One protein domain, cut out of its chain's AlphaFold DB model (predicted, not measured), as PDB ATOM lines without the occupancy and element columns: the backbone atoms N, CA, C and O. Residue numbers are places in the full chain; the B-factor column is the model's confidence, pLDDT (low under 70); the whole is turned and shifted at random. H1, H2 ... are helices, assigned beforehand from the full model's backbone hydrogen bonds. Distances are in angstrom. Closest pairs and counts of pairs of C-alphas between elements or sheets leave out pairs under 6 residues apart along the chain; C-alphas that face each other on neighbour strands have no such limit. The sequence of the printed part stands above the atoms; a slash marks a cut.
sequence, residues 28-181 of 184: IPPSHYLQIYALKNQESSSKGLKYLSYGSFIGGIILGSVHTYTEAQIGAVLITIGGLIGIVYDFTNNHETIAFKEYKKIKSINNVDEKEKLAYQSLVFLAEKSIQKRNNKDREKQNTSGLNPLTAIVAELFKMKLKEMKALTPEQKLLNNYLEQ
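This is residues 28 to 181 of the 184 residues of an uncharacterized protein of Candidatus Marinimicrobia bacterium (UniProt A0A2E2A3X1). Two long helices, H1 and H4, meet near their beginnings as a V; H2 folds back along H1, H3 and H6 pack on both at the corner, and residues 135 to 141, 143 to 151 and 153 to 167 stick out. The printed part has 154 residues, six helices H1 to H6 in order and no named strand: all helix. It is only just loose, close to extended, radius of gyration of the C-alphas 22.2 A, and flat, 63 by 57 by 22 A.

H1, residues 30 to 66, begins at C-alpha (512.084, 372.705, 398.112) and is 53.7 A long. H2 is 70 to 92, 32.8 A; H3 98 to 107; H4 112 to 144, 48.2 A; H5 149 to 161; H6 170 to 179, ending at C-alpha (503.986, 376.339, 400.570).

H1, the hub, forms a hairpin with H2, closest C-alphas Ser 53 and Gly 83, 4.1 A. H1 and H4 touch, Ser 31 and Ala 119 closest, C-alphas 4.9 A apart, at a steep tilt of 50 degrees. H5 touches no helix. O i to N i+4 pairs are within hydrogen-bond range throughout H2, H3, H4 and H6, in 31 of 33 in H1 and 7 of 9 in H5.

The printed part has no cut and no long link. pLDDT is under 70 at residues 94 and 138 to 168.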
ATOM      1  N   ILE A  28     511.232 372.165 405.701       82.31
ATOM      2  CA  ILE A  28     511.357 371.195 404.621       82.31
ATOM      3  C   ILE A  28     511.756 371.949 403.342       82.31
ATOM      4  O   ILE A  28     510.951 372.735 402.815       82.31
ATOM      5  N   PRO A  29     512.979 371.725 402.826       86.81
ATOM      6  CA  PRO A  29     513.501 372.474 401.695       86.81
ATOM      7  C   PRO A  29     512.811 372.076 400.379       86.81
ATOM      8  O   PRO A  29     512.377 370.928 400.217       86.81
ATOM      9  N   PRO A  30     512.713 372.992 399.401       86.12
ATOM     10  CA  PRO A  30     512.084 372.705 398.112       86.12
ATOM     11  C   PRO A  30     512.780 371.568 397.344       86.12
ATOM     12  O   PRO A  30     512.104 370.797 396.658       86.12
ATOM     13  N   SER A  31     514.101 371.400 397.489       90.06
ATOM     14  CA  SER A  31     514.840 370.296 396.861       90.06
ATOM     15  C   SER A  31     514.367 368.919 397.328       90.06
ATOM     16  O   SER A  31     514.340 367.982 396.527       90.06
ATOM     17  N   HIS A  32     513.915 368.803 398.580       91.56
ATOM     18  CA  HIS A  32     513.380 367.565 399.138       91.56
ATOM     19  C   HIS A  32     512.034 367.187 398.503       91.56
ATOM     20  O   HIS A  32     511.857 366.053 398.050       91.56
ATOM     21  N   TYR A  33     511.110 368.149 398.374       87.75
ATOM     22  CA  TYR A  33     509.831 367.939 397.682       87.75
ATOM     23  C   TYR A  33     510.037 367.542 396.220       87.75
ATOM     24  O   TYR A  33     509.418 366.591 395.733       87.75
ATOM     25  N   LEU A  34     510.934 368.249 395.526       91.25
ATOM     26  CA  LEU A  34     511.263 367.962 394.135       91.25
ATOM     27  C   LEU A  34     511.867 366.562 393.982       91.25
ATOM     28  O   LEU A  34     511.476 365.842 393.068       91.25
ATOM     29  N   GLN A  35     512.770 366.153 394.877       93.75
ATOM     30  CA  GLN A  35     513.397 364.832 394.853       93.75
ATOM     31  C   GLN A  35     512.373 363.705 394.996       93.75
ATOM     32  O   GLN A  35     512.337 362.806 394.152       93.75
ATOM     33  N   ILE A  36     511.548 363.744 396.048       92.25
ATOM     34  CA  ILE A  36     510.549 362.696 396.311       92.25
ATOM     35  C   ILE A  36     509.598 362.585 395.123       92.25
ATOM     36  O   ILE A  36     509.350 361.491 394.611       92.25
ATOM     37  N   TYR A  37     509.097 363.726 394.649       92.00
ATOM     38  CA  TYR A  37     508.181 363.754 393.522       92.00
ATOM     39  C   TYR A  37     508.828 363.245 392.231       92.00
ATOM     40  O   TYR A  37     508.237 362.418 391.539       92.00
ATOM     41  N   ALA A  38     510.046 363.689 391.917       90.81
ATOM     42  CA  ALA A  38     510.773 363.280 390.721       90.81
ATOM     43  C   ALA A  38     511.034 361.770 390.692       90.81
ATOM     44  O   ALA A  38     510.784 361.134 389.670       90.81
ATOM     45  N   LEU A  39     511.488 361.189 391.807       90.50
ATOM     46  CA  LEU A  39     511.749 359.752 391.910       90.50
ATOM     47  C   LEU A  39     510.460 358.936 391.782       90.50
ATOM     48  O   LEU A  39     510.395 358.016 390.967       90.50
ATOM     49  N   LYS A  40     509.407 359.322 392.512       89.25
ATOM     50  CA  LYS A  40     508.103 358.645 392.460       89.25
ATOM     51  C   LYS A  40     507.477 358.712 391.067       89.25
ATOM     52  O   LYS A  40     506.928 357.724 390.583       89.25
ATOM     53  N   ASN A  41     507.563 359.867 390.411       86.81
ATOM     54  CA  ASN A  41     507.019 360.062 389.071       86.81
ATOM     55  C   ASN A  41     507.814 359.270 388.021       86.81
ATOM     56  O   ASN A  41     507.225 358.627 387.155       86.81
ATOM     57  N   GLN A  42     509.145 359.247 388.135       85.31
ATOM     58  CA  GLN A  42     510.021 358.454 387.271       85.31
ATOM     59  C   GLN A  42     509.721 356.955 387.377       85.31
ATOM     60  O   GLN A  42     509.552 356.262 386.370       85.31
ATOM     61  N   GLU A  43     509.596 356.460 388.606       84.25
ATOM     62  CA  GLU A  43     509.260 355.069 388.872       84.25
ATOM     63  C   GLU A  43     507.872 354.721 388.314       84.25
ATOM     64  O   GLU A  43     507.732 353.764 387.550       84.25
ATOM     65  N   SER A  44     506.855 355.534 388.617       83.31
ATOM     66  CA  SER A  44     505.487 355.324 388.133       83.31
ATOM     67  C   SER A  44     505.383 355.369 386.607       83.31
ATOM     68  O   SER A  44     504.639 354.576 386.029       83.31
ATOM     69  N   SER A  45     506.109 356.275 385.949       77.44
ATOM     70  CA  SER A  45     506.078 356.428 384.490       77.44
ATOM     71  C   SER A  45     506.659 355.212 383.773       77.44
ATOM     72  O   SER A  45     506.159 354.833 382.718       77.44
ATOM     73  N   SER A  46     507.702 354.590 384.331       76.00
ATOM     74  CA  SER A  46     508.328 353.409 383.723       76.00
ATOM     75  C   SER A  46     507.531 352.122 383.963       76.00
ATOM     76  O   SER A  46     507.486 351.253 383.095       76.00
ATOM     77  N   LYS A  47     506.845 352.005 385.109       80.19
ATOM     78  CA  LYS A  47     506.078 350.806 385.483       80.19
ATOM     79  C   LYS A  47     504.986 350.461 384.473       80.19
ATOM     80  O   LYS A  47     504.905 349.315 384.049       80.19
ATOM     81  N   GLY A  48     504.165 351.432 384.069       79.50
ATOM     82  CA  GLY A  48     503.021 351.174 383.185       79.50
ATOM     83  C   GLY A  48     503.424 350.568 381.841       79.50
ATOM     84  O   GLY A  48     502.890 349.534 381.443       79.50
ATOM     85  N   LEU A  49     504.415 351.170 381.175       81.19
ATOM     86  CA  LEU A  49     504.909 350.670 379.892       81.19
ATOM     87  C   LEU A  49     505.574 349.298 380.044       81.19
ATOM     88  O   LEU A  49     505.316 348.416 379.230       81.19
ATOM     89  N   LYS A  50     506.357 349.090 381.112       84.31
ATOM     90  CA  LYS A  50     506.962 347.789 381.427       84.31
ATOM     91  C   LYS A  50     505.896 346.706 381.570       84.31
ATOM     92  O   LYS A  50     505.930 345.729 380.831       84.31
ATOM     93  N   TYR A  51     504.918 346.890 382.457       88.06
ATOM     94  CA  TYR A  51     503.872 345.887 382.680       88.06
ATOM     95  C   TYR A  51     503.070 345.586 381.414       88.06
ATOM     96  O   TYR A  51     502.808 344.420 381.137       88.06
ATOM     97  N   LEU A  52     502.728 346.605 380.619       89.06
ATOM     98  CA  LEU A  52     502.043 346.397 379.342       89.06
ATOM     99  C   LEU A  52     502.908 345.631 378.341       89.06
ATOM    100  O   LEU A  52     502.398 344.748 377.658       89.06
ATOM    101  N   SER A  53     504.205 345.922 378.274       90.12
ATOM    102  CA  SER A  53     505.123 345.279 377.327       90.12
ATOM    103  C   SER A  53     505.362 343.811 377.687       90.12
ATOM    104  O   SER A  53     505.156 342.932 376.853       90.12
ATOM    105  N   TYR A  54     505.697 343.523 378.949       90.25
ATOM    106  CA  TYR A  54     505.871 342.149 379.437       90.25
ATOM    107  C   TYR A  54     504.558 341.359 379.414       90.25
ATOM    108  O   TYR A  54     504.543 340.202 379.000       90.25
ATOM    109  N   GLY A  55     503.449 341.990 379.810       92.00
ATOM    110  CA  GLY A  55     502.122 341.380 379.777       92.00
ATOM    111  C   GLY A  55     501.675 341.041 378.357       92.00
ATOM    112  O   GLY A  55     501.171 339.947 378.131       92.00
ATOM    113  N   SER A  56     501.922 341.929 377.390       92.25
ATOM    114  CA  SER A  56     501.624 341.664 375.976       92.25
ATOM    115  C   SER A  56     502.533 340.578 375.410       92.25
ATOM    116  O   SER A  56     502.057 339.689 374.719       92.25
ATOM    117  N   PHE A  57     503.823 340.582 375.746       93.56
ATOM    118  CA  PHE A  57     504.750 339.556 375.272       93.56
ATOM    119  C   PHE A  57     504.345 338.153 375.751       93.56
ATOM    120  O   PHE A  57     504.144 337.252 374.941       93.56
ATOM    121  N   ILE A  58     504.149 337.983 377.062       92.50
ATOM    122  CA  ILE A  58     503.753 336.695 377.651       92.50
ATOM    123  C   ILE A  58     502.331 336.319 377.223       92.50
ATOM    124  O   ILE A  58     502.079 335.178 376.838       92.50
ATOM    125  N   GLY A  59     501.402 337.276 377.260       90.62
ATOM    126  CA  GLY A  59     500.012 337.063 376.869       90.62
ATOM    127  C   GLY A  59     499.886 336.632 375.413       90.62
ATOM    128  O   GLY A  59     499.163 335.684 375.125       90.62
ATOM    129  N   GLY A  60     500.644 337.256 374.510       89.75
ATOM    130  CA  GLY A  60     500.695 336.880 373.102       89.75
ATOM    131  C   GLY A  60     501.199 335.449 372.894       89.75
ATOM    132  O   GLY A  60     500.564 334.691 372.165       89.75
ATOM    133  N   ILE A  61     502.256 335.031 373.602       90.56
ATOM    134  CA  ILE A  61     502.752 333.645 373.547       90.56
ATOM    135  C   ILE A  61     501.668 332.663 374.009       90.56
ATOM    136  O   ILE A  61     501.397 331.679 373.321       90.56
ATOM    137  N   ILE A  62     501.015 332.933 375.143       91.06
ATOM    138  CA  ILE A  62     499.963 332.060 375.685       91.06
ATOM    139  C   ILE A  62     498.782 331.970 374.709       91.06
ATOM    140  O   ILE A  62     498.360 330.867 374.367       91.06
ATOM    141  N   LEU A  63     498.284 333.106 374.211       88.00
ATOM    142  CA  LEU A  63     497.181 333.145 373.244       88.00
ATOM    143  C   LEU A  63     497.506 332.360 371.966       88.00
ATOM    144  O   LEU A  63     496.656 331.615 371.480       88.00
ATOM    145  N   GLY A  64     498.732 332.481 371.451       86.69
ATOM    146  CA  GLY A  64     499.178 331.749 370.264       86.69
ATOM    147  C   GLY A  64     499.340 330.245 370.497       86.69
ATOM    148  O   GLY A  64     499.193 329.466 369.561       86.69
ATOM    149  N   SER A  65     499.594 329.835 371.742       84.75
ATOM    150  CA  SER A  65     499.748 328.426 372.134       84.75
ATOM    151  C   SER A  65     498.407 327.713 372.342       84.75
ATOM    152  O   SER A  65     498.309 326.507 372.140       84.75
ATOM    153  N   VAL A  66     497.382 328.448 372.787       87.75
ATOM    154  CA  VAL A  66     496.071 327.894 373.177       87.75
ATOM    155  C   VAL A  66     495.098 327.818 371.998       87.75
ATOM    156  O   VAL A  66     494.215 326.961 371.979       87.75
ATOM    157  N   HIS A  67     495.237 328.696 371.004       80.19
ATOM    158  CA  HIS A  67     494.290 328.797 369.899       80.19
ATOM    159  C   HIS A  67     494.852 328.266 368.576       80.19
ATOM    160  O   HIS A  67     495.941 328.625 368.131       80.19
ATOM    161  N   THR A  68     494.065 327.418 367.912       77.12
ATOM    162  CA  THR A  68     494.423 326.763 366.642       77.12
ATOM    163  C   THR A  68     493.861 327.467 365.408       77.12
ATOM    164  O   THR A  68     494.224 327.118 364.288       77.12
ATOM    165  N   TYR A  69     492.984 328.458 365.589       88.00
ATOM    166  CA  TYR A  69     492.424 329.235 364.487       88.00
ATOM    167  C   TYR A  69     493.401 330.321 364.029       88.00
ATOM    168  O   TYR A  69     493.964 331.067 364.834       88.00
ATOM    169  N   THR A  70     493.567 330.422 362.710       82.94
ATOM    170  CA  THR A  70     494.562 331.276 362.046       82.94
ATOM    171  C   THR A  70     494.462 332.743 362.472       82.94
ATOM    172  O   THR A  70     495.478 333.397 362.690       82.94
ATOM    173  N   GLU A  71     493.247 333.259 362.662       84.31
ATOM    174  CA  GLU A  71     493.018 334.650 363.071       84.31
ATOM    175  C   GLU A  71     493.543 334.952 364.486       84.31
ATOM    176  O   GLU A  71     494.176 335.991 364.689       84.31
ATOM    177  N   ALA A  72     493.370 334.039 365.456       83.25
ATOM    178  CA  ALA A  72     493.968 334.227 366.784       83.25
ATOM    179  C   ALA A  72     495.476 334.109 366.751       83.25
ATOM    180  O   ALA A  72     496.132 334.827 367.494       83.25
ATOM    181  N   GLN A  73     496.034 333.227 365.922       85.00
ATOM    182  CA  GLN A  73     497.484 333.097 365.824       85.00
ATOM    183  C   GLN A  73     498.111 334.377 365.272       85.00
ATOM    184  O   GLN A  73     499.090 334.866 365.830       85.00
ATOM    185  N   ILE A  74     497.505 334.984 364.247       88.94
ATOM    186  CA  ILE A  74     497.950 336.280 363.719       88.94
ATOM    187  C   ILE A  74     497.841 337.365 364.801       88.94
ATOM    188  O   ILE A  74     498.802 338.100 365.035       88.94
ATOM    189  N   GLY A  75     496.710 337.439 365.512       88.12
ATOM    190  CA  GLY A  75     496.530 338.388 366.616       88.12
ATOM    191  C   GLY A  75     497.542 338.188 367.750       88.12
ATOM    192  O   GLY A  75     498.141 339.147 368.232       88.12
ATOM    193  N   ALA A  76     497.797 336.939 368.131       89.25
ATOM    194  CA  ALA A  76     498.764 336.553 369.150       89.25
ATOM    195  C   ALA A  76     500.197 336.939 368.763       89.25
ATOM    196  O   ALA A  76     500.936 337.482 369.589       89.25
ATOM    197  N   VAL A  77     500.580 336.729 367.500       90.56
ATOM    198  CA  VAL A  77     501.885 337.143 366.969       90.56
ATOM    199  C   VAL A  77     502.031 338.663 367.025       90.56
ATOM    200  O   VAL A  77     503.046 339.152 367.517       90.56
ATOM    201  N   LEU A  78     501.013 339.424 366.609       92.38
ATOM    202  CA  LEU A  78     501.040 340.890 366.676       92.38
ATOM    203  C   LEU A  78     501.178 341.403 368.115       92.38
ATOM    204  O   LEU A  78     501.989 342.293 368.375       92.38
ATOM    205  N   ILE A  79     500.435 340.819 369.056       91.25
ATOM    206  CA  ILE A  79     500.509 341.161 370.484       91.25
ATOM    207  C   ILE A  79     501.902 340.833 371.049       91.25
ATOM    208  O   ILE A  79     502.489 341.652 371.762       91.25
ATOM    209  N   THR A  80     502.468 339.680 370.681       93.12
ATOM    210  CA  THR A  80     503.811 339.257 371.110       93.12
ATOM    211  C   THR A  80     504.887 340.205 370.585       93.12
ATOM    212  O   THR A  80     505.722 340.680 371.354       93.12
ATOM    213  N   ILE A  81     504.850 340.527 369.287       92.62
ATOM    214  CA  ILE A  81     505.789 341.463 368.653       92.62
ATOM    215  C   ILE A  81     505.652 342.855 369.279       92.62
ATOM    216  O   ILE A  81     506.660 343.474 369.608       92.62
ATOM    217  N   GLY A  82     504.424 343.329 369.511       90.81
ATOM    218  CA  GLY A  82     504.174 344.598 370.197       90.81
ATOM    219  C   GLY A  82     504.780 344.637 371.603       90.81
ATOM    220  O   GLY A  82     505.442 345.610 371.965       90.81
ATOM    221  N   GLY A  83     504.631 343.552 372.371       90.88
ATOM    222  CA  GLY A  83     505.268 343.401 373.679       90.88
ATOM    223  C   GLY A  83     506.797 343.411 373.606       90.88
ATOM    224  O   GLY A  83     507.444 344.114 374.379       90.88
ATOM    225  N   LEU A  84     507.377 342.696 372.636       92.06
ATOM    226  CA  LEU A  84     508.824 342.648 372.422       92.06
ATOM    227  C   LEU A  84     509.396 344.024 372.051       92.06
ATOM    228  O   LEU A  84     510.405 344.437 372.619       92.06
ATOM    229  N   ILE A  85     508.730 344.761 371.156       90.75
ATOM    230  CA  ILE A  85     509.103 346.137 370.798       90.75
ATOM    231  C   ILE A  85     509.076 347.031 372.041       90.75
ATOM    232  O   ILE A  85     510.009 347.803 372.255       90.75
ATOM    233  N   GLY A  86     508.048 346.908 372.886       87.69
ATOM    234  CA  GLY A  86     507.950 347.661 374.135       87.69
ATOM    235  C   GLY A  86     509.093 347.366 375.117       87.69
ATOM    236  O   GLY A  86     509.657 348.293 375.694       87.69
ATOM    237  N   ILE A  87     509.500 346.097 375.245       87.75
ATOM    238  CA  ILE A  87     510.652 345.684 376.065       87.75
ATOM    239  C   ILE A  87     511.955 346.269 375.502       87.75
ATOM    240  O   ILE A  87     512.735 346.865 376.241       87.75
ATOM    241  N   VAL A  88     512.189 346.149 374.191       87.38
ATOM    242  CA  VAL A  88     513.386 346.711 373.535       87.38
ATOM    243  C   VAL A  88     513.430 348.233 373.690       87.38
ATOM    244  O   VAL A  88     514.486 348.803 373.971       87.38
ATOM    245  N   TYR A  89     512.284 348.901 373.553       84.00
ATOM    246  CA  TYR A  89     512.173 350.340 373.755       84.00
ATOM    247  C   TYR A  89     512.517 350.740 375.195       84.00
ATOM    248  O   TYR A  89     513.227 351.722 375.389       84.00
ATOM    249  N   ASP A  90     512.075 349.978 376.198       81.94
ATOM    250  CA  ASP A  90     512.405 350.218 377.609       81.94
ATOM    251  C   ASP A  90     513.910 350.058 377.903       81.94
ATOM    252  O   ASP A  90     514.477 350.850 378.652       81.94
ATOM    253  N   PHE A  91     514.586 349.095 377.263       79.38
ATOM    254  CA  PHE A  91     516.040 348.923 377.397       79.38
ATOM    255  C   PHE A  91     516.856 350.018 376.702       79.38
ATOM    256  O   PHE A  91     517.936 350.378 377.169       79.38
ATOM    257  N   THR A  92     516.370 350.525 375.569       78.31
ATOM    258  CA  THR A  92     517.110 351.489 374.738       78.31
ATOM    259  C   THR A  92     516.830 352.940 375.113       78.31
ATOM    260  O   THR A  92     517.721 353.783 375.002       78.31
ATOM    261  N   ASN A  93     515.626 353.250 375.592       71.62
ATOM    262  CA  ASN A  93     515.233 354.610 375.929       71.62
ATOM    263  C   ASN A  93     515.153 354.812 377.440       71.62
ATOM    264  O   ASN A  93     514.209 354.391 378.104       71.62
ATOM    265  N   ASN A  94     516.097 355.593 377.969       66.81
ATOM    266  CA  ASN A  94     515.994 356.177 379.303       66.81
ATOM    267  C   ASN A  94     514.841 357.189 379.325       66.81
ATOM    268  O   ASN A  94     515.023 358.381 379.062       66.81
ATOM    269  N   HIS A  95     513.629 356.711 379.598       71.88
ATOM    270  CA  HIS A  95     512.441 357.549 379.595       71.88
ATOM    271  C   HIS A  95     512.417 358.437 380.847       71.88
ATOM    272  O   HIS A  95     511.833 358.093 381.867       71.88
ATOM    273  N   GLU A  96     513.118 359.570 380.798       82.94
ATOM    274  CA  GLU A  96     513.184 360.531 381.901       82.94
ATOM    275  C   GLU A  96     511.977 361.482 381.882       82.94
ATOM    276  O   GLU A  96     511.751 362.226 380.919       82.94
ATOM    277  N   THR A  97     511.224 361.506 382.981       85.25
ATOM    278  CA  THR A  97     510.152 362.482 383.205       85.25
ATOM    279  C   THR A  97     510.717 363.903 383.296       85.25
ATOM    280  O   THR A  97     511.859 364.119 383.698       85.25
ATOM    281  N   ILE A  98     509.899 364.907 382.959       88.50
ATOM    282  CA  ILE A  98     510.301 366.324 383.044       88.50
ATOM    283  C   ILE A  98     510.747 366.676 384.473       88.50
ATOM    284  O   ILE A  98     511.767 367.332 384.646       88.50
ATOM    285  N   ALA A  99     510.036 366.179 385.490       88.31
ATOM    286  CA  ALA A  99     510.399 366.388 386.891       88.31
ATOM    287  C   ALA A  99     511.763 365.771 387.245       88.31
ATOM    288  O   ALA A  99     512.563 366.403 387.932       88.31
ATOM    289  N   PHE A 100     512.059 364.569 386.738       90.38
ATOM    290  CA  PHE A 100     513.352 363.919 386.951       90.38
ATOM    291  C   PHE A 100     514.503 364.648 386.252       90.38
ATOM    292  O   PHE A 100     515.582 364.777 386.830       90.38
ATOM    293  N   LYS A 101     514.262 365.206 385.060       91.75
ATOM    294  CA  LYS A 101     515.239 366.053 384.361       91.75
ATOM    295  C   LYS A 101     515.589 367.302 385.162       91.75
ATOM    296  O   LYS A 101     516.771 367.589 385.329       91.75
ATOM    297  N   GLU A 102     514.591 368.017 385.684       91.06
ATOM    298  CA  GLU A 102     514.844 369.198 386.523       91.06
ATOM    299  C   GLU A 102     515.578 368.820 387.818       91.06
ATOM    300  O   GLU A 102     516.580 369.443 388.165       91.06
ATOM    301  N   TYR A 103     515.181 367.727 388.479       93.38
ATOM    302  CA  TYR A 103     515.898 367.222 389.653       93.38
ATOM    303  C   TYR A 103     517.373 366.901 389.354       93.38
ATOM    304  O   TYR A 103     518.254 367.274 390.128       93.38
ATOM    305  N   LYS A 104     517.669 366.252 388.221       92.12
ATOM    306  CA  LYS A 104     519.036 365.872 387.829       92.12
ATOM    307  C   LYS A 104     519.947 367.085 387.628       92.12
ATOM    308  O   LYS A 104     521.099 367.027 388.047       92.12
ATOM    309  N   LYS A 105     519.425 368.181 387.057       91.62
ATOM    310  CA  LYS A 105     520.163 369.450 386.895       91.62
ATOM    311  C   LYS A 105     520.571 370.058 388.238       91.62
ATOM    312  O   LYS A 105     521.647 370.629 388.354       91.62
ATOM    313  N   ILE A 106     519.706 369.938 389.244       90.50
ATOM    314  CA  ILE A 106     519.887 370.585 390.551       90.50
ATOM    315  C   ILE A 106     520.686 369.702 391.514       90.50
ATOM    316  O   ILE A 106     521.401 370.203 392.380       90.50
ATOM    317  N   LYS A 107     520.601 368.374 391.365       90.12
ATOM    318  CA  LYS A 107     521.286 367.409 392.234       90.12
ATOM    319  C   LYS A 107     522.806 367.614 392.272       90.12
ATOM    320  O   LYS A 107     523.406 367.363 393.311       90.12
ATOM    321  N   SER A 108     523.413 368.046 391.167       87.81
ATOM    322  CA  SER A 108     524.863 368.257 391.041       87.81
ATOM    323  C   SER A 108     525.366 369.596 391.592       87.81
ATOM    324  O   SER A 108     526.561 369.864 391.516       87.81
ATOM    325  N   ILE A 109     524.484 370.458 392.105       91.75
ATOM    326  CA  ILE A 109     524.855 371.784 392.608       91.75
ATOM    327  C   ILE A 109     525.324 371.669 394.060       91.75
ATOM    328  O   ILE A 109     524.589 371.189 394.924       91.75
ATOM    329  N   ASN A 110     526.545 372.140 394.322       88.00
ATOM    330  CA  ASN A 110     527.161 372.102 395.651       88.00
ATOM    331  C   ASN A 110     526.711 373.262 396.553       88.00
ATOM    332  O   ASN A 110     526.675 373.113 397.771       88.00
ATOM    333  N   ASN A 111     526.368 374.417 395.970       91.00
ATOM    334  CA  ASN A 111     525.883 375.571 396.721       91.00
ATOM    335  C   ASN A 111     524.433 375.340 397.176       91.00
ATOM    336  O   ASN A 111     523.531 375.228 396.349       91.00
ATOM    337  N   VAL A 112     524.219 375.280 398.491       87.06
ATOM    338  CA  VAL A 112     522.914 374.974 399.095       87.06
ATOM    339  C   VAL A 112     521.870 376.041 398.763       87.06
ATOM    340  O   VAL A 112     520.775 375.694 398.329       87.06
ATOM    341  N   ASP A 113     522.200 377.327 398.888       85.81
ATOM    342  CA  ASP A 113     521.228 378.407 398.669       85.81
ATOM    343  C   ASP A 113     520.776 378.468 397.203       85.81
ATOM    344  O   ASP A 113     519.591 378.608 396.890       85.81
ATOM    345  N   GLU A 114     521.726 378.303 396.283       88.19
ATOM    346  CA  GLU A 114     521.453 378.258 394.847       88.19
ATOM    347  C   GLU A 114     520.631 377.021 394.465       88.19
ATOM    348  O   GLU A 114     519.665 377.113 393.702       88.19
ATOM    349  N   LYS A 115     520.969 375.870 395.053       89.62
ATOM    350  CA  LYS A 115     520.248 374.612 394.869       89.62
ATOM    351  C   LYS A 115     518.787 374.735 395.295       89.62
ATOM    352  O   LYS A 115     517.904 374.326 394.541       89.62
ATOM    353  N   GLU A 116     518.514 375.310 396.466       88.06
ATOM    354  CA  GLU A 116     517.140 375.462 396.956       88.06
ATOM    355  C   GLU A 116     516.338 376.474 396.137       88.06
ATOM    356  O   GLU A 116     515.170 376.234 395.813       88.06
ATOM    357  N   LYS A 117     516.973 377.566 395.702       86.62
ATOM    358  CA  LYS A 117     516.347 378.533 394.795       86.62
ATOM    359  C   LYS A 117     515.940 377.887 393.466       86.62
ATOM    360  O   LYS A 117     514.810 378.071 393.008       86.62
ATOM    361  N   LEU A 118     516.825 377.102 392.854       87.81
ATOM    362  CA  LEU A 118     516.541 376.404 391.594       87.81
ATOM    363  C   LEU A 118     515.509 375.283 391.769       87.81
ATOM    364  O   LEU A 118     514.662 375.073 390.896       87.81
ATOM    365  N   ALA A 119     515.532 374.591 392.909       87.75
ATOM    366  CA  ALA A 119     514.519 373.599 393.244       87.75
ATOM    367  C   ALA A 119     513.127 374.220 393.327       87.75
ATOM    368  O   ALA A 119     512.186 373.689 392.737       87.75
ATOM    369  N   TYR A 120     513.000 375.379 393.973       83.25
ATOM    370  CA  TYR A 120     511.742 376.112 393.984       83.25
ATOM    371  C   TYR A 120     511.295 376.515 392.576       83.25
ATOM    372  O   TYR A 120     510.147 376.270 392.205       83.25
ATOM    373  N   GLN A 121     512.193 377.089 391.770       84.00
ATOM    374  CA  GLN A 121     511.871 377.469 390.391       84.00
ATOM    375  C   GLN A 121     511.379 376.270 389.573       84.00
ATOM    376  O   GLN A 121     510.430 376.393 388.802       84.00
ATOM    377  N   SER A 122     511.959 375.092 389.799       87.56
ATOM    378  CA  SER A 122     511.517 373.850 389.163       87.56
ATOM    379  C   SER A 122     510.116 373.429 389.610       87.56
ATOM    380  O   SER A 122     509.317 373.009 388.777       87.56
ATOM    381  N   LEU A 123     509.778 373.572 390.897       85.50
ATOM    382  CA  LEU A 123     508.424 373.305 391.400       85.50
ATOM    383  C   LEU A 123     507.388 374.246 390.766       85.50
ATOM    384  O   LEU A 123     506.329 373.786 390.333       85.50
ATOM    385  N   VAL A 124     507.706 375.541 390.665       83.38
ATOM    386  CA  VAL A 124     506.842 376.537 390.007       83.38
ATOM    387  C   VAL A 124     506.675 376.212 388.525       83.38
ATOM    388  O   VAL A 124     505.546 376.105 388.048       83.38
ATOM    389  N   PHE A 125     507.772 375.943 387.817       84.62
ATOM    390  CA  PHE A 125     507.752 375.566 386.406       84.62
ATOM    391  C   PHE A 125     506.890 374.320 386.142       84.62
ATOM    392  O   PHE A 125     506.097 374.292 385.198       84.62
ATOM    393  N   LEU A 126     506.999 373.285 386.983       83.62
ATOM    394  CA  LEU A 126     506.169 372.081 386.879       83.62
ATOM    395  C   LEU A 126     504.680 372.399 387.079       83.62
ATOM    396  O   LEU A 126     503.840 371.920 386.311       83.62
ATOM    397  N   ALA A 127     504.349 373.232 388.069       78.50
ATOM    398  CA  ALA A 127     502.977 373.657 388.324       78.50
ATOM    399  C   ALA A 127     502.404 374.464 387.145       78.50
ATOM    400  O   ALA A 127     501.313 374.145 386.662       78.50
ATOM    401  N   GLU A 128     503.145 375.439 386.618       75.25
ATOM    402  CA  GLU A 128     502.755 376.238 385.448       75.25
ATOM    403  C   GLU A 128     502.541 375.372 384.206       75.25
ATOM    404  O   GLU A 128     501.502 375.455 383.543       75.25
ATOM    405  N   LYS A 129     503.476 374.460 383.926       80.50
ATOM    406  CA  LYS A 129     503.366 373.531 382.799       80.50
ATOM    407  C   LYS A 129     502.140 372.626 382.925       80.50
ATOM    408  O   LYS A 129     501.484 372.333 381.921       80.50
ATOM    409  N   SER A 130     501.787 372.210 384.144       79.12
ATOM    410  CA  SER A 130     500.571 371.427 384.396       79.12
ATOM    411  C   SER A 130     499.293 372.221 384.076       79.12
ATOM    412  O   SER A 130     498.367 371.678 383.465       79.12
ATOM    413  N   ILE A 131     499.268 373.522 384.398       76.94
ATOM    414  CA  ILE A 131     498.160 374.437 384.077       76.94
ATOM    415  C   ILE A 131     498.038 374.601 382.567       76.94
ATOM    416  O   ILE A 131     496.951 374.440 382.012       76.94
ATOM    417  N   GLN A 132     499.153 374.872 381.889       73.94
ATOM    418  CA  GLN A 132     499.176 375.043 380.440       73.94
ATOM    419  C   GLN A 132     498.665 373.789 379.721       73.94
ATOM    420  O   GLN A 132     497.808 373.879 378.841       73.94
ATOM    421  N   LYS A 133     499.124 372.602 380.142       79.62
ATOM    422  CA  LYS A 133     498.670 371.319 379.587       79.62
ATOM    423  C   LYS A 133     497.168 371.106 379.790       79.62
ATOM    424  O   LYS A 133     496.489 370.642 378.873       79.62
ATOM    425  N   ARG A 134     496.638 371.454 380.968       78.31
ATOM    426  CA  ARG A 134     495.199 371.384 381.258       78.31
ATOM    427  C   ARG A 134     494.399 372.315 380.348       78.31
ATOM    428  O   ARG A 134     493.440 371.867 379.731       78.31
ATOM    429  N   ASN A 135     494.829 373.568 380.216       74.25
ATOM    430  CA  ASN A 135     494.155 374.565 379.385       74.25
ATOM    431  C   ASN A 135     494.139 374.165 377.902       74.25
ATOM    432  O   ASN A 135     493.116 374.320 377.241       74.25
ATOM    433  N   ASN A 136     495.237 373.603 377.388       75.31
ATOM    434  CA  ASN A 136     495.293 373.108 376.011       75.31
ATOM    435  C   ASN A 136     494.315 371.946 375.784       75.31
ATOM    436  O   ASN A 136     493.568 371.965 374.810       75.31
ATOM    437  N   LYS A 137     494.250 370.985 376.715       73.88
ATOM    438  CA  LYS A 137     493.304 369.860 376.641       73.88
ATOM    439  C   LYS A 137     491.843 370.317 376.717       73.88
ATOM    440  O   LYS A 137     490.981 369.741 376.061       73.88
ATOM    441  N   ASP A 138     491.559 371.341 377.520       69.38
ATOM    442  CA  ASP A 138     490.216 371.916 377.633       69.38
ATOM    443  C   ASP A 138     489.798 372.637 376.335       69.38
ATOM    444  O   ASP A 138     488.653 372.485 375.906       69.38
ATOM    445  N   ARG A 139     490.724 373.345 375.670       67.25
ATOM    446  CA  ARG A 139     490.498 373.974 374.352       67.25
ATOM    447  C   ARG A 139     490.274 372.948 373.242       67.25
ATOM    448  O   ARG A 139     489.361 373.099 372.441       67.25
ATOM    449  N   GLU A 140     491.070 371.883 373.219       66.81
ATOM    450  CA  GLU A 140     490.930 370.798 372.242       66.81
ATOM    451  C   GLU A 140     489.566 370.102 372.373       66.81
ATOM    452  O   GLU A 140     488.866 369.912 371.382       66.81
ATOM    453  N   LYS A 141     489.118 369.839 373.610       62.56
ATOM    454  CA  LYS A 141     487.776 369.300 373.875       62.56
ATOM    455  C   LYS A 141     486.652 370.223 373.404       62.56
ATOM    456  O   LYS A 141     485.668 369.731 372.859       62.56
ATOM    457  N   GLN A 142     486.787 371.535 373.601       58.50
ATOM    458  CA  GLN A 142     485.798 372.515 373.133       58.50
ATOM    459  C   GLN A 142     485.706 372.550 371.604       58.50
ATOM    460  O   GLN A 142     484.604 372.603 371.072       58.50
ATOM    461  N   ASN A 143     486.833 372.420 370.902       54.34
ATOM    462  CA  ASN A 143     486.847 372.380 369.439       54.34
ATOM    463  C   ASN A 143     486.230 371.088 368.872       54.34
ATOM    464  O   ASN A 143     485.683 371.105 367.775       54.34
ATOM    465  N   THR A 144     486.276 369.976 369.614       50.41
ATOM    466  CA  THR A 144     485.659 368.698 369.204       50.41
ATOM    467  C   THR A 144     484.180 368.554 369.575       50.41
ATOM    468  O   THR A 144     483.521 367.626 369.115       50.41
ATOM    469  N   SER A 145     483.635 369.428 370.425       45.53
ATOM    470  CA  SER A 145     482.248 369.342 370.893       45.53
ATOM    471  C   SER A 145     481.420 370.487 370.321       45.53
ATOM    472  O   SER A 145     481.210 371.504 370.975       45.53
ATOM    473  N   GLY A 146     480.917 370.303 369.099       51.12
ATOM    474  CA  GLY A 146     479.841 371.125 368.552       51.12
ATOM    475  C   GLY A 146     478.543 370.896 369.331       51.12
ATOM    476  O   GLY A 146     477.729 370.067 368.936       51.12
ATOM    477  N   LEU A 147     478.355 371.596 370.454       41.69
ATOM    478  CA  LEU A 147     477.117 371.547 371.232       41.69
ATOM    479  C   LEU A 147     476.647 372.946 371.657       41.69
ATOM    480  O   LEU A 147     477.442 373.802 372.034       41.69
ATOM    481  N   ASN A 148     475.327 373.123 371.572       52.78
ATOM    482  CA  ASN A 148     474.554 374.362 371.681       52.78
ATOM    483  C   ASN A 148     475.019 375.377 372.757       52.78
ATOM    484  O   ASN A 148     475.256 375.006 373.908       52.78
ATOM    485  N   PRO A 149     475.019 376.689 372.447       50.97
ATOM    486  CA  PRO A 149     475.567 377.744 373.311       50.97
ATOM    487  C   PRO A 149     474.858 377.892 374.671       50.97
ATOM    488  O   PRO A 149     475.459 378.367 375.630       50.97
ATOM    489  N   LEU A 150     473.609 377.436 374.801       37.62
ATOM    490  CA  LEU A 150     472.852 377.507 376.058       37.62
ATOM    491  C   LEU A 150     473.233 376.412 377.070       37.62
ATOM    492  O   LEU A 150     473.181 376.654 378.276       37.62
ATOM    493  N   THR A 151     473.682 375.233 376.618       42.53
ATOM    494  CA  THR A 151     474.200 374.190 377.526       42.53
ATOM    495  C   THR A 151     475.640 374.479 377.954       42.53
ATOM    496  O   THR A 151     476.049 374.063 379.038       42.53
ATOM    497  N   ALA A 152     476.381 375.264 377.163       45.72
ATOM    498  CA  ALA A 152     477.712 375.750 377.508       45.72
ATOM    499  C   ALA A 152     477.690 376.690 378.725       45.72
ATOM    500  O   ALA A 152     478.500 376.503 379.624       45.72
ATOM    501  N   ILE A 153     476.724 377.612 378.816       41.91
ATOM    502  CA  ILE A 153     476.617 378.578 379.929       41.91
ATOM    503  C   ILE A 153     476.291 377.870 381.255       41.91
ATOM    504  O   ILE A 153     476.904 378.150 382.284       41.91
ATOM    505  N   VAL A 154     475.383 376.888 381.237       39.16
ATOM    506  CA  VAL A 154     475.044 376.084 382.426       39.16
ATOM    507  C   VAL A 154     476.219 375.180 382.826       39.16
ATOM    508  O   VAL A 154     476.553 375.090 384.008       39.16
ATOM    509  N   ALA A 155     476.918 374.575 381.860       42.41
ATOM    510  CA  ALA A 155     478.135 373.805 382.117       42.41
ATOM    511  C   ALA A 155     479.306 374.678 382.609       42.41
ATOM    512  O   ALA A 155     480.152 374.199 383.363       42.41
ATOM    513  N   GLU A 156     479.364 375.950 382.215       45.16
ATOM    514  CA  GLU A 156     480.368 376.923 382.644       45.16
ATOM    515  C   GLU A 156     480.093 377.417 384.069       45.16
ATOM    516  O   GLU A 156     481.016 377.460 384.880       45.16
ATOM    517  N   LEU A 157     478.822 377.628 384.427       34.97
ATOM    518  CA  LEU A 157     478.390 377.938 385.791       34.97
ATOM    519  C   LEU A 157     478.636 376.756 386.749       34.97
ATOM    520  O   LEU A 157     479.172 376.946 387.843       34.97
ATOM    521  N   PHE A 158     478.360 375.517 386.315       40.88
ATOM    522  CA  PHE A 158     478.729 374.310 387.066       40.88
ATOM    523  C   PHE A 158     480.252 374.109 387.132       40.88
ATOM    524  O   PHE A 158     480.758 373.760 388.195       40.88
ATOM    525  N   LYS A 159     481.016 374.401 386.067       41.50
ATOM    526  CA  LYS A 159     482.496 374.402 386.079       41.50
ATOM    527  C   LYS A 159     483.087 375.480 386.982       41.50
ATOM    528  O   LYS A 159     484.196 375.267 387.470       41.50
ATOM    529  N   MET A 160     482.403 376.610 387.160       42.25
ATOM    530  CA  MET A 160     482.816 377.724 388.014       42.25
ATOM    531  C   MET A 160     482.539 377.408 389.489       42.25
ATOM    532  O   MET A 160     483.435 377.574 390.310       42.25
ATOM    533  N   LYS A 161     481.385 376.801 389.804       35.09
ATOM    534  CA  LYS A 161     481.066 376.297 391.154       35.09
ATOM    535  C   LYS A 161     481.907 375.069 391.550       35.09
ATOM    536  O   LYS A 161     482.336 374.958 392.690       35.09
ATOM    537  N   LEU A 162     482.252 374.193 390.598       38.44
ATOM    538  CA  LEU A 162     483.258 373.129 390.780       38.44
ATOM    539  C   LEU A 162     484.705 373.655 390.781       38.44
ATOM    540  O   LEU A 162     485.615 372.910 391.140       38.44
ATOM    541  N   LYS A 163     484.956 374.910 390.372       43.38
ATOM    542  CA  LYS A 163     486.296 375.530 390.336       43.38
ATOM    543  C   LYS A 163     486.821 375.844 391.735       43.38
ATOM    544  O   LYS A 163     488.034 375.825 391.908       43.38
ATOM    545  N   GLU A 164     485.937 376.065 392.705       38.44
ATOM    546  CA  GLU A 164     486.306 376.259 394.115       38.44
ATOM    547  C   GLU A 164     486.613 374.939 394.842       38.44
ATOM    548  O   GLU A 164     487.325 374.937 395.838       38.44
ATOM    549  N   MET A 165     486.201 373.794 394.283       43.44
ATOM    550  CA  MET A 165     486.640 372.454 394.704       43.44
ATOM    551  C   MET A 165     487.391 371.724 393.578       43.44
ATOM    552  O   MET A 165     487.239 370.517 393.374       43.44
ATOM    553  N   LYS A 166     488.195 372.439 392.778       51.44
ATOM    554  CA  LYS A 166     488.959 371.795 391.702       51.44
ATOM    555  C   LYS A 166     490.118 371.017 392.307       51.44
ATOM    556  O   LYS A 166     491.070 371.617 392.791       51.44
ATOM    557  N   ALA A 167     490.072 369.690 392.190       65.44
ATOM    558  CA  ALA A 167     491.225 368.819 392.393       65.44
ATOM    559  C   ALA A 167     492.477 369.435 391.730       65.44
ATOM    560  O   ALA A 167     492.522 369.593 390.500       65.44
ATOM    561  N   LEU A 168     493.441 369.857 392.555       69.50
ATOM    562  CA  LEU A 168     494.738 370.369 392.111       69.50
ATOM    563  C   LEU A 168     495.431 369.288 391.271       69.50
ATOM    564  O   LEU A 168     495.326 368.097 391.580       69.50
ATOM    565  N   THR A 169     496.159 369.685 390.223       80.00
ATOM    566  CA  THR A 169     497.053 368.735 389.540       80.00
ATOM    567  C   THR A 169     498.109 368.230 390.530       80.00
ATOM    568  O   THR A 169     498.412 368.924 391.504       80.00
ATOM    569  N   PRO A 170     498.688 367.035 390.325       83.00
ATOM    570  CA  PRO A 170     499.743 366.523 391.200       83.00
ATOM    571  C   PRO A 170     500.896 367.519 391.402       83.00
ATOM    572  O   PRO A 170     501.388 367.661 392.517       83.00
ATOM    573  N   GLU A 171     501.275 368.252 390.354       84.38
ATOM    574  CA  GLU A 171     502.312 369.287 390.368       84.38
ATOM    575  C   GLU A 171     501.879 370.546 391.138       84.38
ATOM    576  O   GLU A 171     502.657 371.103 391.908       84.38
ATOM    577  N   GLN A 172     500.622 370.982 390.995       79.38
ATOM    578  CA  GLN A 172     500.078 372.086 391.798       79.38
ATOM    579  C   GLN A 172     499.970 371.709 393.274       79.38
ATOM    580  O   GLN A 172     500.296 372.511 394.145       79.38
ATOM    581  N   LYS A 173     499.527 370.481 393.563       85.00
ATOM    582  CA  LYS A 173     499.437 369.953 394.924       85.00
ATOM    583  C   LYS A 173     500.822 369.854 395.556       85.00
ATOM    584  O   LYS A 173     500.960 370.171 396.728       85.00
ATOM    585  N   LEU A 174     501.839 369.469 394.786       85.12
ATOM    586  CA  LEU A 174     503.229 369.451 395.234       85.12
ATOM    587  C   LEU A 174     503.710 370.848 395.651       85.12
ATOM    588  O   LEU A 174     504.236 371.001 396.752       85.12
ATOM    589  N   LEU A 175     503.495 371.860 394.803       82.56
ATOM    590  CA  LEU A 175     503.846 373.244 395.128       82.56
ATOM    591  C   LEU A 175     503.073 373.738 396.360       82.56
ATOM    592  O   LEU A 175     503.668 374.331 397.254       82.56
ATOM    593  N   ASN A 176     501.774 373.439 396.448       79.25
ATOM    594  CA  ASN A 176     500.953 373.824 397.594       79.25
ATOM    595  C   ASN A 176     501.409 373.141 398.892       79.25
ATOM    596  O   ASN A 176     501.537 373.796 399.919       79.25
ATOM    597  N   ASN A 177     501.732 371.846 398.838       82.50
ATOM    598  CA  ASN A 177     502.266 371.102 399.977       82.50
ATOM    599  C   ASN A 177     503.578 371.712 400.476       82.50
ATOM    600  O   ASN A 177     503.778 371.801 401.679       82.50
ATOM    601  N   TYR A 178     504.448 372.175 399.578       77.56
ATOM    602  CA  TYR A 178     505.645 372.910 399.974       77.56
ATOM    603  C   TYR A 178     505.314 374.279 400.595       77.56
ATOM    604  O   TYR A 178     505.895 374.662 401.614       77.56
ATOM    605  N   LEU A 179     504.376 375.038 400.019       78.94
ATOM    606  CA  LEU A 179     503.986 376.339 400.570       78.94
ATOM    607  C   LEU A 179     503.414 376.205 401.988       78.94
ATOM    608  O   LEU A 179     503.820 376.961 402.870       78.94
ATOM    609  N   GLU A 180     502.576 375.195 402.201       80.19
ATOM    610  CA  GLU A 180     501.919 374.866 403.469       80.19
ATOM    611  C   GLU A 180     502.763 373.969 404.392       80.19
ATOM    612  O   GLU A 180     502.322 373.650 405.491       80.19
ATOM    613  N   GLN A 181     503.959 373.549 403.958       78.56
ATOM    614  CA  GLN A 181     504.858 372.648 404.699       78.56
ATOM    615  C   GLN A 181     504.201 371.320 405.127       78.56
ATOM    616  O   GLN A 181     504.455 370.787 406.205       78.56
TER     617      GLN A 181